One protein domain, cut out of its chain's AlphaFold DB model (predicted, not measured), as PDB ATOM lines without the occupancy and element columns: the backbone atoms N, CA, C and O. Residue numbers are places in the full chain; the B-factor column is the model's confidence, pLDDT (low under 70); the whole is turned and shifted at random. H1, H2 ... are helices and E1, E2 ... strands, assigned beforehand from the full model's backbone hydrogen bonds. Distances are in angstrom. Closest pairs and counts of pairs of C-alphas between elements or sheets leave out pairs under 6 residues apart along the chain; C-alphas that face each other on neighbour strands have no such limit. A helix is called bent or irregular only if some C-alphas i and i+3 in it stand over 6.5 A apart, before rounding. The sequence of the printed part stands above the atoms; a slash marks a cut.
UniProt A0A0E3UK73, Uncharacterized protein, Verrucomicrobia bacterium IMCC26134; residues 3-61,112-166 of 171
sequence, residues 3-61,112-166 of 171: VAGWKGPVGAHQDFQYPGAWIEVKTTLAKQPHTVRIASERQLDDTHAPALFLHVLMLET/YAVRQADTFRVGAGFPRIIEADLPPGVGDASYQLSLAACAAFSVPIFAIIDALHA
ATOM      1  N   VAL A   3     -24.658 -25.985  20.930       91.44
ATOM      2  CA  VAL A   3     -25.926 -25.234  21.043       91.44
ATOM      3  C   VAL A   3     -25.757 -23.860  21.704       91.44
ATOM      4  O   VAL A   3     -26.409 -22.906  21.300       91.44
ATOM      5  N   ALA A   4     -24.839 -23.715  22.666       90.25
ATOM      6  CA  ALA A   4     -24.633 -22.447  23.369       90.25
ATOM      7  C   ALA A   4     -24.141 -21.314  22.450       90.25
ATOM      8  O   ALA A   4     -24.301 -20.140  22.797       90.25
ATOM      9  N   GLY A   5     -23.541 -21.661  21.306       94.25
ATOM     10  CA  GLY A   5     -23.104 -20.702  20.301       94.25
ATOM     11  C   GLY A   5     -24.196 -20.290  19.319       94.25
ATOM     12  O   GLY A   5     -23.965 -19.339  18.592       94.25
ATOM     13  N   TRP A   6     -25.365 -20.940  19.283       96.38
ATOM     14  CA  TRP A   6     -26.478 -20.527  18.423       96.38
ATOM     15  C   TRP A   6     -27.156 -19.288  19.019       96.38
ATOM     16  O   TRP A   6     -27.917 -19.380  19.983       96.38
ATOM     17  N   LYS A   7     -26.813 -18.109  18.496       96.25
ATOM     18  CA  LYS A   7     -27.240 -16.804  19.023       96.25
ATOM     19  C   LYS A   7     -28.250 -16.083  18.130       96.25
ATOM     20  O   LYS A   7     -28.935 -15.185  18.618       96.25
ATOM     21  N   GLY A   8     -28.404 -16.498  16.873       95.06
ATOM     22  CA  GLY A   8     -29.380 -15.920  15.941       95.06
ATOM     23  C   GLY A   8     -30.803 -15.810  16.514       95.06
ATOM     24  O   GLY A   8     -31.383 -14.724  16.476       95.06
ATOM     25  N   PRO A   9     -31.363 -16.863  17.148       95.38
ATOM     26  CA  PRO A   9     -32.718 -16.817  17.703       95.38
ATOM     27  C   PRO A   9     -32.940 -15.776  18.803       95.38
ATOM     28  O   PRO A   9     -34.072 -15.354  19.015       95.38
ATOM     29  N   VAL A  10     -31.877 -15.343  19.491       93.69
ATOM     30  CA  VAL A  10     -31.940 -14.313  20.541       93.69
ATOM     31  C   VAL A  10     -31.546 -12.921  20.032       93.69
ATOM     32  O   VAL A  10     -31.308 -12.016  20.828       93.69
ATOM     33  N   GLY A  11     -31.500 -12.731  18.709       93.31
ATOM     34  CA  GLY A  11     -31.314 -11.425  18.074       93.31
ATOM     35  C   GLY A  11     -29.861 -10.966  17.943       93.31
ATOM     36  O   GLY A  11     -29.625  -9.776  17.739       93.31
ATOM     37  N   ALA A  12     -28.886 -11.873  18.057       95.56
ATOM     38  CA  ALA A  12     -27.504 -11.542  17.718       95.56
ATOM     39  C   ALA A  12     -27.348 -11.258  16.215       95.56
ATOM     40  O   ALA A  12     -28.137 -11.721  15.393       95.56
ATOM     41  N   HIS A  13     -26.308 -10.504  15.854       96.06
ATOM     42  CA  HIS A  13     -26.054 -10.132  14.458       96.06
ATOM     43  C   HIS A  13     -25.648 -11.321  13.581       96.06
ATOM     44  O   HIS A  13     -25.982 -11.325  12.396       96.06
ATOM     45  N   GLN A  14     -24.967 -12.306  14.174       97.94
ATOM     46  CA  GLN A  14     -24.593 -13.568  13.545       97.94
ATOM     47  C   GLN A  14     -25.408 -14.727  14.111       97.94
ATOM     48  O   GLN A  14     -25.683 -14.776  15.316       97.94
ATOM     49  N   ASP A  15     -25.709 -15.712  13.268       97.50
ATOM     50  CA  ASP A  15     -26.396 -16.935  13.693       97.50
ATOM     51  C   ASP A  15     -25.630 -17.707  14.768       97.50
ATOM     52  O   ASP A  15     -26.236 -18.172  15.742       97.50
ATOM     53  N   PHE A  16     -24.306 -17.830  14.619       97.44
ATOM     54  CA  PHE A  16     -23.454 -18.501  15.592       97.44
ATOM     55  C   PHE A  16     -22.279 -17.643  16.046       97.44
ATOM     56  O   PHE A  16     -21.577 -17.044  15.235       97.44
ATOM     57  N   GLN A  17     -22.008 -17.661  17.350       96.75
ATOM     58  CA  GLN A  17     -20.869 -16.989  17.965       96.75
ATOM     59  C   GLN A  17     -20.176 -17.929  18.955       96.75
ATOM     60  O   GLN A  17     -20.743 -18.321  19.977       96.75
ATOM     61  N   TYR A  18     -18.926 -18.270  18.655       95.31
ATOM     62  CA  TYR A  18     -18.034 -19.042  19.512       95.31
ATOM     63  C   TYR A  18     -16.752 -18.250  19.801       95.31
ATOM     64  O   TYR A  18     -16.415 -17.343  19.037       95.31
ATOM     65  N   PRO A  19     -15.988 -18.611  20.852       93.25
ATOM     66  CA  PRO A  19     -14.739 -17.922  21.185       93.25
ATOM     67  C   PRO A  19     -13.697 -17.898  20.060       93.25
ATOM     68  O   PRO A  19     -12.901 -16.971  20.010       93.25
ATOM     69  N   GLY A  20     -13.688 -18.910  19.184       94.31
ATOM     70  CA  GLY A  20     -12.740 -19.010  18.069       94.31
ATOM     71  C   GLY A  20     -13.284 -18.524  16.726       94.31
ATOM     72  O   GLY A  20     -12.497 -18.144  15.869       94.31
ATOM     73  N   ALA A  21     -14.609 -18.512  16.525       96.94
ATOM     74  CA  ALA A  21     -15.227 -18.098  15.266       96.94
ATOM     75  C   ALA A  21     -16.707 -17.729  15.403       96.94
ATOM     76  O   ALA A  21     -17.454 -18.326  16.181       96.94
ATOM     77  N   TRP A  22     -17.135 -16.773  14.589       97.88
ATOM     78  CA  TRP A  22     -18.519 -16.393  14.348       97.88
ATOM     79  C   TRP A  22     -18.921 -16.828  12.938       97.88
ATOM     80  O   TRP A  22     -18.095 -16.872  12.021       97.88
ATOM     81  N   ILE A  23     -20.185 -17.203  12.769       98.44
ATOM     82  CA  ILE A  23     -20.706 -17.773  11.527       98.44
ATOM     83  C   ILE A  23     -22.073 -17.157  11.264       98.44
ATOM     84  O   ILE A  23     -22.977 -17.275  12.088       98.44
ATOM     85  N   GLU A  24     -22.220 -16.545  10.097       98.56
ATOM     86  CA  GLU A  24     -23.501 -16.117   9.550       98.56
ATOM     87  C   GLU A  24     -23.967 -17.141   8.513       98.56
ATOM     88  O   GLU A  24     -23.224 -17.460   7.580       98.56
ATOM     89  N   VAL A  25     -25.183 -17.667   8.658       97.94
ATOM     90  CA  VAL A  25     -25.750 -18.678   7.765       97.94
ATOM     91  C   VAL A  25     -26.846 -18.057   6.908       97.94
ATOM     92  O   VAL A  25     -27.850 -17.545   7.392       97.94
ATOM     93  N   LYS A  26     -26.704 -18.146   5.588       97.44
ATOM     94  CA  LYS A  26     -27.740 -17.718   4.642       97.44
ATOM     95  C   LYS A  26     -28.254 -18.901   3.849       97.44
ATOM     96  O   LYS A  26     -27.509 -19.814   3.509       97.44
ATOM     97  N   THR A  27     -29.532 -18.864   3.505       95.12
ATOM     98  CA  THR A  27     -30.127 -19.820   2.575       95.12
ATOM     99  C   THR A  27     -30.688 -19.084   1.366       95.12
ATOM    100  O   THR A  27     -31.102 -17.926   1.460       95.12
ATOM    101  N   THR A  28     -30.679 -19.725   0.200       93.56
ATOM    102  CA  THR A  28     -31.289 -19.165  -1.011       93.56
ATOM    103  C   THR A  28     -31.887 -20.259  -1.885       93.56
ATOM    104  O   THR A  28     -31.315 -21.336  -2.027       93.56
ATOM    105  N   LEU A  29     -33.048 -19.969  -2.475       91.00
ATOM    106  CA  LEU A  29     -33.709 -20.802  -3.489       91.00
ATOM    107  C   LEU A  29     -33.420 -20.304  -4.919       91.00
ATOM    108  O   LEU A  29     -33.932 -20.853  -5.895       91.00
ATOM    109  N   ALA A  30     -32.653 -19.217  -5.061       80.38
ATOM    110  CA  ALA A  30     -32.432 -18.560  -6.343       80.38
ATOM    111  C   ALA A  30     -31.527 -19.390  -7.267       80.38
ATOM    112  O   ALA A  30     -30.437 -19.817  -6.878       80.38
ATOM    113  N   LYS A  31     -31.953 -19.557  -8.529       71.62
ATOM    114  CA  LYS A  31     -31.213 -20.329  -9.543       71.62
ATOM    115  C   LYS A  31     -29.999 -19.577 -10.108       71.62
ATOM    116  O   LYS A  31     -28.962 -20.211 -10.241       71.62
ATOM    117  N   GLN A  32     -30.137 -18.285 -10.436       73.69
ATOM    118  CA  GLN A  32     -29.083 -17.309 -10.796       73.69
ATOM    119  C   GLN A  32     -29.679 -15.877 -10.854       73.69
ATOM    120  O   GLN A  32     -30.871 -15.757 -11.151       73.69
ATOM    121  N   PRO A  33     -28.880 -14.802 -10.665       66.25
ATOM    122  CA  PRO A  33     -27.557 -14.819 -10.042       66.25
ATOM    123  C   PRO A  33     -27.675 -15.226  -8.569       66.25
ATOM    124  O   PRO A  33     -28.625 -14.831  -7.886       66.25
ATOM    125  N   HIS A  34     -26.727 -16.023  -8.070       84.56
ATOM    126  CA  HIS A  34     -26.711 -16.378  -6.651       84.56
ATOM    127  C   HIS A  34     -26.381 -15.141  -5.819       84.56
ATOM    128  O   HIS A  34     -25.237 -14.688  -5.749       84.56
ATOM    129  N   THR A  35     -27.422 -14.583  -5.213       93.00
ATOM    130  CA  THR A  35     -27.319 -13.488  -4.259       93.00
ATOM    131  C   THR A  35     -27.914 -13.916  -2.932       93.00
ATOM    132  O   THR A  35     -28.847 -14.726  -2.882       93.00
ATOM    133  N   VAL A  36     -27.369 -13.363  -1.855       96.12
ATOM    134  CA  VAL A  36     -27.934 -13.476  -0.510       96.12
ATOM    135  C   VAL A  36     -28.206 -12.087   0.036       96.12
ATOM    136  O   VAL A  36     -27.440 -11.153  -0.205       96.12
ATOM    137  N   ARG A  37     -29.310 -11.947   0.770       96.56
ATOM    138  CA  ARG A  37     -29.617 -10.706   1.473       96.56
ATOM    139  C   ARG A  37     -28.811 -10.641   2.759       96.56
ATOM    140  O   ARG A  37     -28.936 -11.529   3.601       96.56
ATOM    141  N   ILE A  38     -28.060  -9.564   2.928       97.81
ATOM    142  CA  ILE A  38     -27.486  -9.162   4.207       97.81
ATOM    143  C   ILE A  38     -28.428  -8.116   4.799       97.81
ATOM    144  O   ILE A  38     -28.680  -7.074   4.193       97.81
ATOM    145  N   ALA A  39     -29.055  -8.455   5.921       97.00
ATOM    146  CA  ALA A  39     -30.154  -7.687   6.497       97.00
ATOM    147  C   ALA A  39     -29.680  -6.520   7.371       97.00
ATOM    148  O   ALA A  39     -30.477  -5.635   7.643       97.00
ATOM    149  N   SER A  40     -28.412  -6.526   7.777       97.00
ATOM    150  CA  SER A  40     -27.765  -5.434   8.500       97.00
ATOM    151  C   SER A  40     -26.267  -5.431   8.198       97.00
ATOM    152  O   SER A  40     -25.648  -6.493   8.083       97.00
ATOM    153  N   GLU A  41     -25.682  -4.240   8.144       95.62
ATOM    154  CA  GLU A  41     -24.248  -3.954   8.172       95.62
ATOM    155  C   GLU A  41     -23.498  -4.770   9.232       95.62
ATOM    156  O   GLU A  41     -22.381  -5.215   9.000       95.62
ATOM    157  N   ARG A  42     -24.139  -5.074  10.366       96.88
ATOM    158  CA  ARG A  42     -23.494  -5.775  11.477       96.88
ATOM    159  C   ARG A  42     -23.348  -7.274  11.271       96.88
ATOM    160  O   ARG A  42     -22.569  -7.902  11.980       96.88
ATOM    161  N   GLN A  43     -24.088  -7.877  10.339       98.06
ATOM    162  CA  GLN A  43     -24.073  -9.336  10.170       98.06
ATOM    163  C   GLN A  43     -22.728  -9.839   9.645       98.06
ATOM    164  O   GLN A  43     -22.252 -10.892  10.069       98.06
ATOM    165  N   LEU A  44     -22.113  -9.079   8.735       98.25
ATOM    166  CA  LEU A  44     -20.809  -9.399   8.160       98.25
ATOM    167  C   LEU A  44     -19.683  -8.517   8.711       98.25
ATOM    168  O   LEU A  44     -18.567  -8.600   8.210       98.25
ATOM    169  N   ASP A  45     -19.950  -7.704   9.732       97.44
ATOM    170  CA  ASP A  45     -18.926  -6.913  10.407       97.44
ATOM    171  C   ASP A  45     -18.028  -7.818  11.264       97.44
ATOM    172  O   ASP A  45     -18.463  -8.438  12.235       97.44
ATOM    173  N   ASP A  46     -16.761  -7.923  10.868       97.06
ATOM    174  CA  ASP A  46     -15.740  -8.761  11.491       97.06
ATOM    175  C   ASP A  46     -14.894  -8.017  12.532       97.06
ATOM    176  O   ASP A  46     -14.010  -8.632  13.122       97.06
ATOM    177  N   THR A  47     -15.162  -6.733  12.802       95.19
ATOM    178  CA  THR A  47     -14.318  -5.859  13.642       95.19
ATOM    179  C   THR A  47     -14.001  -6.450  15.020       95.19
ATOM    180  O   THR A  47     -12.906  -6.264  15.551       95.19
ATOM    181  N   HIS A  48     -14.948  -7.181  15.610       93.62
ATOM    182  CA  HIS A  48     -14.796  -7.810  16.928       93.62
ATOM    183  C   HIS A  48     -14.770  -9.338  16.878       93.62
ATOM    184  O   HIS A  48     -14.675  -9.992  17.919       93.62
ATOM    185  N   ALA A  49     -14.863  -9.918  15.683       95.31
ATOM    186  CA  ALA A  49     -14.866 -11.355  15.523       95.31
ATOM    187  C   ALA A  49     -13.416 -11.873  15.526       95.31
ATOM    188  O   ALA A  49     -12.591 -11.377  14.760       95.31
ATOM    189  N   PRO A  50     -13.084 -12.932  16.290       94.94
ATOM    190  CA  PRO A  50     -11.795 -13.628  16.125       94.94
ATOM    191  C   PRO A  50     -11.646 -14.172  14.692       94.94
ATOM    192  O   PRO A  50     -10.562 -14.306  14.122       94.94
ATOM    193  N   ALA A  51     -12.790 -14.508  14.111       97.81
ATOM    194  CA  ALA A  51     -12.964 -15.091  12.810       97.81
ATOM    195  C   ALA A  51     -14.425 -14.944  12.416       97.81
ATOM    196  O   ALA A  51     -15.281 -15.282  13.226       97.81
ATOM    197  N   LEU A  52     -14.715 -14.513  11.190       98.56
ATOM    198  CA  LEU A  52     -16.082 -14.457  10.685       98.56
ATOM    199  C   LEU A  52     -16.205 -15.244   9.384       98.56
ATOM    200  O   LEU A  52     -15.398 -15.091   8.468       98.56
ATOM    201  N   PHE A  53     -17.215 -16.100   9.310       98.75
ATOM    202  CA  PHE A  53     -17.524 -16.880   8.121       98.75
ATOM    203  C   PHE A  53     -18.950 -16.609   7.657       98.75
ATOM    204  O   PHE A  53     -19.868 -16.544   8.469       98.75
ATOM    205  N   LEU A  54     -19.130 -16.514   6.343       98.69
ATOM    206  CA  LEU A  54     -20.436 -16.587   5.703       98.69
ATOM    207  C   LEU A  54     -20.605 -18.005   5.153       98.69
ATOM    208  O   LEU A  54     -19.827 -18.431   4.298       98.69
ATOM    209  N   HIS A  55     -21.614 -18.727   5.627       98.44
ATOM    210  CA  HIS A  55     -21.975 -20.048   5.126       98.44
ATOM    211  C   HIS A  55     -23.304 -19.971   4.375       98.44
ATOM    212  O   HIS A  55     -24.323 -19.579   4.940       98.44
ATOM    213  N   VAL A  56     -23.308 -20.324   3.092       97.75
ATOM    214  CA  VAL A  56     -24.482 -20.187   2.229       97.75
ATOM    215  C   VAL A  56     -24.966 -21.549   1.762       97.75
ATOM    216  O   VAL A  56     -24.253 -22.252   1.053       97.75
ATOM    217  N   LEU A  57     -26.209 -21.889   2.102       96.44
ATOM    218  CA  LEU A  57     -26.900 -23.076   1.611       96.44
ATOM    219  C   LEU A  57     -27.806 -22.705   0.433       96.44
ATOM    220  O   LEU A  57     -28.796 -21.984   0.581       96.44
ATOM    221  N   MET A  58     -27.499 -23.235  -0.744       94.75
ATOM    222  CA  MET A  58     -28.411 -23.212  -1.883       94.75
ATOM    223  C   MET A  58     -29.353 -24.401  -1.785       94.75
ATOM    224  O   MET A  58     -28.927 -25.559  -1.802       94.75
ATOM    225  N   LEU A  59     -30.637 -24.094  -1.654       94.69
ATOM    226  CA  LEU A  59     -31.683 -25.067  -1.407       94.69
ATOM    227  C   LEU A  59     -32.522 -25.306  -2.664       94.69
ATOM    228  O   LEU A  59     -32.686 -24.426  -3.508       94.69
ATOM    229  N   GLU A  60     -33.118 -26.488  -2.734       94.31
ATOM    230  CA  GLU A  60     -34.206 -26.817  -3.650       94.31
ATOM    231  C   GLU A  60     -35.410 -27.311  -2.848       94.31
ATOM    232  O   GLU A  60     -35.266 -28.074  -1.890       94.31
ATOM    233  N   THR A  61     -36.609 -26.865  -3.225       94.38
ATOM    234  CA  THR A  61     -37.857 -27.287  -2.583       94.38
ATOM    235  C   THR A  61     -38.507 -28.431  -3.336       94.38
ATOM    236  O   THR A  61     -38.625 -28.382  -4.558       94.38
ATOM    237  N   TYR A 112     -36.972 -29.602   1.884       95.56
ATOM    238  CA  TYR A 112     -35.800 -28.879   1.399       95.56
ATOM    239  C   TYR A 112     -34.628 -29.836   1.182       95.56
ATOM    240  O   TYR A 112     -34.330 -30.667   2.035       95.56
ATOM    241  N   ALA A 113     -33.932 -29.695   0.060       94.81
ATOM    242  CA  ALA A 113     -32.674 -30.382  -0.207       94.81
ATOM    243  C   ALA A 113     -31.556 -29.350  -0.367       94.81
ATOM    244  O   ALA A 113     -31.745 -28.333  -1.033       94.81
ATOM    245  N   VAL A 114     -30.392 -29.605   0.233       94.50
ATOM    246  CA  VAL A 114     -29.196 -28.785   0.002       94.50
ATOM    247  C   VAL A 114     -28.577 -29.228  -1.316       94.50
ATOM    248  O   VAL A 114     -28.079 -30.347  -1.423       94.50
ATOM    249  N   ARG A 115     -28.602 -28.352  -2.316       93.88
ATOM    250  CA  ARG A 115     -27.957 -28.599  -3.609       93.88
ATOM    251  C   ARG A 115     -26.472 -28.260  -3.567       93.88
ATOM    252  O   ARG A 115     -25.662 -28.955  -4.172       93.88
ATOM    253  N   GLN A 116     -26.127 -27.169  -2.894       93.69
ATOM    254  CA  GLN A 116     -24.759 -26.683  -2.783       93.69
ATOM    255  C   GLN A 116     -24.597 -25.916  -1.474       93.69
ATOM    256  O   GLN A 116     -25.538 -25.280  -0.996       93.69
ATOM    257  N   ALA A 117     -23.398 -25.984  -0.910       95.69
ATOM    258  CA  ALA A 117     -23.011 -25.222   0.260       95.69
ATOM    259  C   ALA A 117     -21.670 -24.543  -0.016       95.69
ATOM    260  O   ALA A 117     -20.681 -25.226  -0.272       95.69
ATOM    261  N   ASP A 118     -21.648 -23.218   0.066       97.06
ATOM    262  CA  ASP A 118     -20.432 -22.426  -0.090       97.06
ATOM    263  C   ASP A 118     -20.061 -21.799   1.250       97.06
ATOM    264  O   ASP A 118     -20.925 -21.376   2.019       97.06
ATOM    265  N   THR A 119     -18.767 -21.745   1.547       98.62
ATOM    266  CA  THR A 119     -18.257 -21.111   2.765       98.62
ATOM    267  C   THR A 119     -17.226 -20.075   2.382       98.62
ATOM    268  O   THR A 119     -16.329 -20.350   1.590       98.62
ATOM    269  N   PHE A 120     -17.345 -18.887   2.959       98.69
ATOM    270  CA  PHE A 120     -16.441 -17.784   2.690       98.69
ATOM    271  C   PHE A 120     -15.858 -17.246   3.984       98.69
ATOM    272  O   PHE A 120     -16.573 -17.077   4.975       98.69
ATOM    273  N   ARG A 121     -14.563 -16.934   3.960       98.56
ATOM    274  CA  ARG A 121     -13.921 -16.199   5.043       98.56
ATOM    275  C   ARG A 121     -14.192 -14.709   4.867       98.56
ATOM    276  O   ARG A 121     -13.750 -14.109   3.891       98.56
ATOM    277  N   VAL A 122     -14.891 -14.112   5.824       98.62
ATOM    278  CA  VAL A 122     -15.130 -12.668   5.855       98.62
ATOM    279  C   VAL A 122     -13.915 -12.002   6.498       98.62
ATOM    280  O   VAL A 122     -13.412 -12.458   7.526       98.62
ATOM    281  N   GLY A 123     -13.384 -10.983   5.830       97.38
ATOM    282  CA  GLY A 123     -12.113 -10.349   6.177       97.38
ATOM    283  C   GLY A 123     -11.746  -9.239   5.199       97.38
ATOM    284  O   GLY A 123     -12.507  -8.952   4.275       97.38
ATOM    285  N   ALA A 124     -10.592  -8.602   5.376       95.88
ATOM    286  CA  ALA A 124     -10.141  -7.521   4.498       95.88
ATOM    287  C   ALA A 124     -10.329  -7.850   2.997       95.88
ATOM    288  O   ALA A 124      -9.955  -8.925   2.531       95.88
ATOM    289  N   GLY A 125     -10.936  -6.924   2.250       96.94
ATOM    290  CA  GLY A 125     -11.244  -7.077   0.823       96.94
ATOM    291  C   GLY A 125     -12.546  -7.822   0.501       96.94
ATOM    292  O   GLY A 125     -13.006  -7.743  -0.637       96.94
ATOM    293  N   PHE A 126     -13.164  -8.519   1.461       98.38
ATOM    294  CA  PHE A 126     -14.455  -9.174   1.240       98.38
ATOM    295  C   PHE A 126     -15.547  -8.117   0.985       98.38
ATOM    296  O   PHE A 126     -15.610  -7.142   1.736       98.38
ATOM    297  N   PRO A 127     -16.433  -8.296  -0.016       97.38
ATOM    298  CA  PRO A 127     -17.510  -7.351  -0.317       97.38
ATOM    299  C   PRO A 127     -18.565  -7.309   0.804       97.38
ATOM    300  O   PRO A 127     -19.556  -8.040   0.790       97.38
ATOM    301  N   ARG A 128     -18.352  -6.439   1.792       97.31
ATOM    302  CA  ARG A 128     -19.272  -6.173   2.905       97.31
ATOM    303  C   ARG A 128     -19.365  -4.683   3.204       97.31
ATOM    304  O   ARG A 128     -18.517  -3.912   2.774       97.31
ATOM    305  N   ILE A 129     -20.378  -4.323   3.978       97.06
ATOM    306  CA  ILE A 129     -20.454  -3.043   4.679       97.06
ATOM    307  C   ILE A 129     -20.122  -3.336   6.143       97.06
ATOM    308  O   ILE A 129     -20.629  -4.321   6.674       97.06
ATOM    309  N   ILE A 130     -19.276  -2.516   6.764       95.94
ATOM    310  CA  ILE A 130     -19.027  -2.530   8.213       95.94
ATOM    311  C   ILE A 130     -19.593  -1.259   8.842       95.94
ATOM    312  O   ILE A 130     -19.743  -0.243   8.160       95.94
ATOM    313  N   GLU A 131     -19.894  -1.295  10.137       93.75
ATOM    314  CA  GLU A 131     -20.502  -0.160  10.845       93.75
ATOM    315  C   GLU A 131     -19.614   1.094  10.783       93.75
ATOM    316  O   GLU A 131     -20.116   2.205  10.617       93.75
ATOM    317  N   ALA A 132     -18.291   0.914  10.821       94.44
ATOM    318  CA  ALA A 132     -17.317   2.005  10.748       94.44
ATOM    319  C   ALA A 132     -17.311   2.766   9.407       94.44
ATOM    320  O   ALA A 132     -16.856   3.910   9.366       94.44
ATOM    321  N   ASP A 133     -17.824   2.160   8.332       93.25
ATOM    322  CA  ASP A 133     -17.874   2.770   6.998       93.25
ATOM    323  C   ASP A 133     -19.166   3.574   6.766       93.25
ATOM    324  O   ASP A 133     -19.315   4.240   5.735       93.25
ATOM    325  N   LEU A 134     -20.124   3.527   7.701       95.81
ATOM    326  CA  LEU A 134     -21.385   4.247   7.565       95.81
ATOM    327  C   LEU A 134     -21.223   5.749   7.864       95.81
ATOM    328  O   LEU A 134     -20.571   6.130   8.841       95.81
ATOM    329  N   PRO A 135     -21.852   6.640   7.069       97.06
ATOM    330  CA  PRO A 135     -21.860   8.066   7.372       97.06
ATOM    331  C   PRO A 135     -22.514   8.371   8.731       97.06
ATOM    332  O   PRO A 135     -23.461   7.684   9.126       97.06
ATOM    333  N   PRO A 136     -22.105   9.451   9.423       95.94
ATOM    334  CA  PRO A 136     -22.751   9.866  10.663       95.94
ATOM    335  C   PRO A 136     -24.269  10.031  10.502       95.94
ATOM    336  O   PRO A 136     -24.734  10.771   9.635       95.94
ATOM    337  N   GLY A 137     -25.039   9.351  11.356       94.81
ATOM    338  CA  GLY A 137     -26.506   9.361  11.329       94.81
ATOM    339  C   GLY A 137     -27.152   8.325  10.398       94.81
ATOM    340  O   GLY A 137     -28.378   8.289  10.322       94.81
ATOM    341  N   VAL A 138     -26.364   7.485   9.717       96.62
ATOM    342  CA  VAL A 138     -26.851   6.373   8.884       96.62
ATOM    343  C   VAL A 138     -26.732   5.052   9.647       96.62
ATOM    344  O   VAL A 138     -25.728   4.798  10.302       96.62
ATOM    345  N   GLY A 139     -27.755   4.205   9.538       94.25
ATOM    346  CA  GLY A 139     -27.804   2.850  10.092       94.25
ATOM    347  C   GLY A 139     -28.901   2.035   9.407       94.25
ATOM    348  O   GLY A 139     -29.554   2.543   8.493       94.25
ATOM    349  N   ASP A 140     -29.104   0.791   9.850       93.56
ATOM    350  CA  ASP A 140     -30.094  -0.142   9.274       93.56
ATOM    351  C   ASP A 140     -29.846  -0.403   7.775       93.56
ATOM    352  O   ASP A 140     -30.750  -0.483   6.936       93.56
ATOM    353  N   ALA A 141     -28.565  -0.490   7.412       95.69
ATOM    354  CA  ALA A 141     -28.162  -0.718   6.037       95.69
ATOM    355  C   ALA A 141     -28.354  -2.197   5.683       95.69
ATOM    356  O   ALA A 141     -27.752  -3.086   6.280       95.69
ATOM    357  N   SER A 142     -29.146  -2.471   4.647       97.06
ATOM    358  CA  SER A 142     -29.286  -3.817   4.084       97.06
ATOM    359  C   SER A 142     -28.907  -3.835   2.609       97.06
ATOM    360  O   SER A 142     -29.101  -2.856   1.887       97.06
ATOM    361  N   TYR A 143     -28.337  -4.950   2.152       96.88
ATOM    362  CA  TYR A 143     -27.819  -5.071   0.792       96.88
ATOM    363  C   TYR A 143     -27.904  -6.502   0.260       96.88
ATOM    364  O   TYR A 143     -28.020  -7.476   1.005       96.88
ATOM    365  N   GLN A 144     -27.858  -6.625  -1.066       96.50
ATOM    366  CA  GLN A 144     -27.736  -7.905  -1.756       96.50
ATOM    367  C   GLN A 144     -26.260  -8.167  -2.042       96.50
ATOM    368  O   GLN A 144     -25.590  -7.353  -2.675       96.50
ATOM    369  N   LEU A 145     -25.769  -9.322  -1.613       96.50
ATOM    370  CA  LEU A 145     -24.399  -9.751  -1.839       96.50
ATOM    371  C   LEU A 145     -24.348 -10.776  -2.972       96.50
ATOM    372  O   LEU A 145     -25.001 -11.815  -2.898       96.50
ATOM    373  N   SER A 146     -23.558 -10.496  -4.008       95.50
ATOM    374  CA  SER A 146     -23.273 -11.451  -5.083       95.50
ATOM    375  C   SER A 146     -22.258 -12.493  -4.618       95.50
ATOM    376  O   SER A 146     -21.125 -12.144  -4.284       95.50
ATOM    377  N   LEU A 147     -22.624 -13.778  -4.657       95.12
ATOM    378  CA  LEU A 147     -21.701 -14.856  -4.282       95.12
ATOM    379  C   LEU A 147     -20.536 -14.989  -5.271       95.12
ATOM    380  O   LEU A 147     -19.431 -15.344  -4.875       95.12
ATOM    381  N   ALA A 148     -20.739 -14.621  -6.540       94.94
ATOM    382  CA  ALA A 148     -19.662 -14.599  -7.530       94.94
ATOM    383  C   ALA A 148     -18.550 -13.602  -7.149       94.94
ATOM    384  O   ALA A 148     -17.372 -13.894  -7.338       94.94
ATOM    385  N   ALA A 149     -18.908 -12.460  -6.548       96.50
ATOM    386  CA  ALA A 149     -17.935 -11.485  -6.045       96.50
ATOM    387  C   ALA A 149     -17.178 -11.984  -4.797       96.50
ATOM    388  O   ALA A 149     -16.142 -11.429  -4.440       96.50
ATOM    389  N   CYS A 150     -17.670 -13.043  -4.149       97.38
ATOM    390  CA  CYS A 150     -17.061 -13.642  -2.965       97.38
ATOM    391  C   CYS A 150     -16.090 -14.786  -3.306       97.38
ATOM    392  O   CYS A 150     -15.434 -15.304  -2.407       97.38
ATOM    393  N   ALA A 151     -15.972 -15.190  -4.578       96.31
ATOM    394  CA  ALA A 151     -15.254 -16.403  -4.982       96.31
ATOM    395  C   ALA A 151     -13.794 -16.461  -4.492       96.31
ATOM    396  O   ALA A 151     -13.333 -17.522  -4.077       96.31
ATOM    397  N   ALA A 152     -13.089 -15.324  -4.471       98.06
ATOM    398  CA  ALA A 152     -11.707 -15.228  -3.985       98.06
ATOM    399  C   ALA A 152     -11.551 -15.504  -2.475       98.06
ATOM    400  O   ALA A 152     -10.446 -15.753  -2.006       98.06
ATOM    401  N   PHE A 153     -12.654 -15.475  -1.725       98.56
ATOM    402  CA  PHE A 153     -12.705 -15.700  -0.280       98.56
ATOM    403  C   PHE A 153     -13.266 -17.079   0.078       98.56
ATOM    404  O   PHE A 153     -13.506 -17.356   1.255       98.56
ATOM    405  N   SER A 154     -13.523 -17.922  -0.929       98.31
ATOM    406  CA  SER A 154     -14.044 -19.268  -0.729       98.31
ATOM    407  C   SER A 154     -13.037 -20.118   0.038       98.31
ATOM    408  O   SER A 154     -11.849 -20.157  -0.284       98.31
ATOM    409  N   VAL A 155     -13.528 -20.800   1.064       98.56
ATOM    410  CA  VAL A 155     -12.758 -21.709   1.907       98.56
ATOM    411  C   VAL A 155     -13.537 -23.007   2.085       98.56
ATOM    412  O   VAL A 155     -14.769 -23.010   2.042       98.56
ATOM    413  N   PRO A 156     -12.857 -24.140   2.301       98.00
ATOM    414  CA  PRO A 156     -13.554 -25.369   2.635       98.00
ATOM    415  C   PRO A 156     -14.227 -25.253   4.009       98.00
ATOM    416  O   PRO A 156     -13.733 -24.565   4.902       98.00
ATOM    417  N   ILE A 157     -15.329 -25.982   4.212       96.00
ATOM    418  CA  ILE A 157     -16.106 -25.929   5.463       96.00
ATOM    419  C   ILE A 157     -15.272 -26.269   6.709       96.00
ATOM    420  O   ILE A 157     -15.518 -25.729   7.787       96.00
ATOM    421  N   PHE A 158     -14.248 -27.120   6.571       96.50
ATOM    422  CA  PHE A 158     -13.373 -27.482   7.687       96.50
ATOM    423  C   PHE A 158     -12.559 -26.294   8.222       96.50
ATOM    424  O   PHE A 158     -12.175 -26.328   9.383       96.50
ATOM    425  N   ALA A 159     -12.401 -25.205   7.462       97.25
ATOM    426  CA  ALA A 159     -11.771 -23.982   7.960       97.25
ATOM    427  C   ALA A 159     -12.542 -23.359   9.142       97.25
ATOM    428  O   ALA A 159     -11.940 -22.721  10.004       97.25
ATOM    429  N   ILE A 160     -13.867 -23.564   9.215       96.00
ATOM    430  CA  ILE A 160     -14.657 -23.189  10.396       96.00
ATOM    431  C   ILE A 160     -14.226 -24.039  11.593       96.00
ATOM    432  O   ILE A 160     -13.993 -23.505  12.671       96.00
ATOM    433  N   ILE A 161     -14.102 -25.354  11.401       93.38
ATOM    434  CA  ILE A 161     -13.717 -26.299  12.458       93.38
ATOM    435  C   ILE A 161     -12.316 -25.967  12.979       93.38
ATOM    436  O   ILE A 161     -12.116 -25.895  14.189       93.38
ATOM    437  N   ASP A 162     -11.378 -25.688  12.076       95.06
ATOM    438  CA  ASP A 162     -10.020 -25.279  12.428       95.06
ATOM    439  C   ASP A 162     -10.028 -23.997  13.272       95.06
ATOM    440  O   ASP A 162      -9.378 -23.936  14.315       95.06
ATOM    441  N   ALA A 163     -10.827 -22.996  12.884       94.44
ATOM    442  CA  ALA A 163     -10.965 -21.754  13.643       94.44
ATOM    443  C   ALA A 163     -11.635 -21.955  15.016       94.44
ATOM    444  O   ALA A 163     -11.285 -21.275  15.976       94.44
ATOM    445  N   LEU A 164     -12.570 -22.901  15.141       90.88
ATOM    446  CA  LEU A 164     -13.188 -23.244  16.426       90.88
ATOM    447  C   LEU A 164     -12.212 -23.944  17.385       90.88
ATOM    448  O   LEU A 164     -12.381 -23.837  18.601       90.88
ATOM    449  N   HIS A 165     -11.215 -24.658  16.859       87.62
ATOM    450  CA  HIS A 165     -10.183 -25.334  17.651       87.62
ATOM    451  C   HIS A 165      -8.956 -24.465  17.934       87.62
ATOM    452  O   HIS A 165      -8.248 -24.722  18.911       87.62
ATOM    453  N   ALA A 166      -8.703 -23.443  17.116       78.19
ATOM    454  CA  ALA A 166      -7.666 -22.459  17.371       78.19
ATOM    455  C   ALA A 166      -7.995 -21.699  18.668       78.19
ATOM    456  O   ALA A 166      -8.889 -20.856  18.716       78.19
TER     457      ALA A 166
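What this domain is: This is residues 3 to 61 and 112 to 166 of the 171 residues of an uncharacterized protein of Verrucomicrobia bacterium IMCC26134 (UniProt A0A0E3UK73). A twisted sheet of three long strands, E1, E3 and E4, has H1 and H2 on opposite faces, and a small two-strand ribbon, E2 and E5, near the last residues of E1. A long loop, residues 123 to 142, reaches to one end of the longest axis at Pro 136. The printed part has 114 residues, with E1 E2 E3 E4 E5 H1 H2 in chain order; under half are in named elements, the class mixed helices and strands. The larger sheet runs E1 E3 E4, mixed; E2 and E5 are antiparallel. The whole is compact, radius of gyration of the C-alphas 13.9 A, spanning 42 by 34 by 30 A.

Where its parts are: Find C-alpha 22 at (-18.519, -16.393, 14.348), where E1, residues 22 to 28, begins; E2 is 35 to 38. E3, 52 to 61, runs 28.5 A; E4, 112 to 122, runs 26.6 A and bends by 67 degrees at residue 115. E5 is 143 to 146, H1 148 to 153, and H2 158 to 165, ending at (-10.183, -25.334, 17.651).

How they stand to each other: Look first at inner strand E3: it is parallel to E1, with N 26 and O 55 at 2.9 A, and antiparallel to E4, with N 56 and O 118 at 2.8 A. In the sheet of two strands, E2 and E5 are antiparallel neighbours, with N 38 and O 143 at 2.8 A, within hydrogen-bond range. The closest C-alphas of E1 and E2 are Thr 28 and Val 36, 6.6 A. H1, irregular with C-alphas 149 and 152 7.6 A apart, is on the sheet at a height of 6.6 A, over none of its strands; its closest C-alphas to E4 are Phe 153 and Phe 120, 5.2 A. H2, height 10.2 A, is only just over E3 alone, with 2 of its C-alphas falling on E1, slantwise at 45 degrees on the local plane. Every O i to N i+4 pair of H2 is within hydrogen-bond range; H1 has 0 of 2, but 2 of 3 O i to N i+3 pairs.

The domain as a whole: The C-alphas farthest apart, Ala 113 and Pro 136, are 42.9 A apart. Residues 62 to 111 are not printed; C-alphas 61 and 112 are 4.8 A apart across the cut. The links E2 to E3 and E4 to E5 are long. Residue 33 alone is under pLDDT 70.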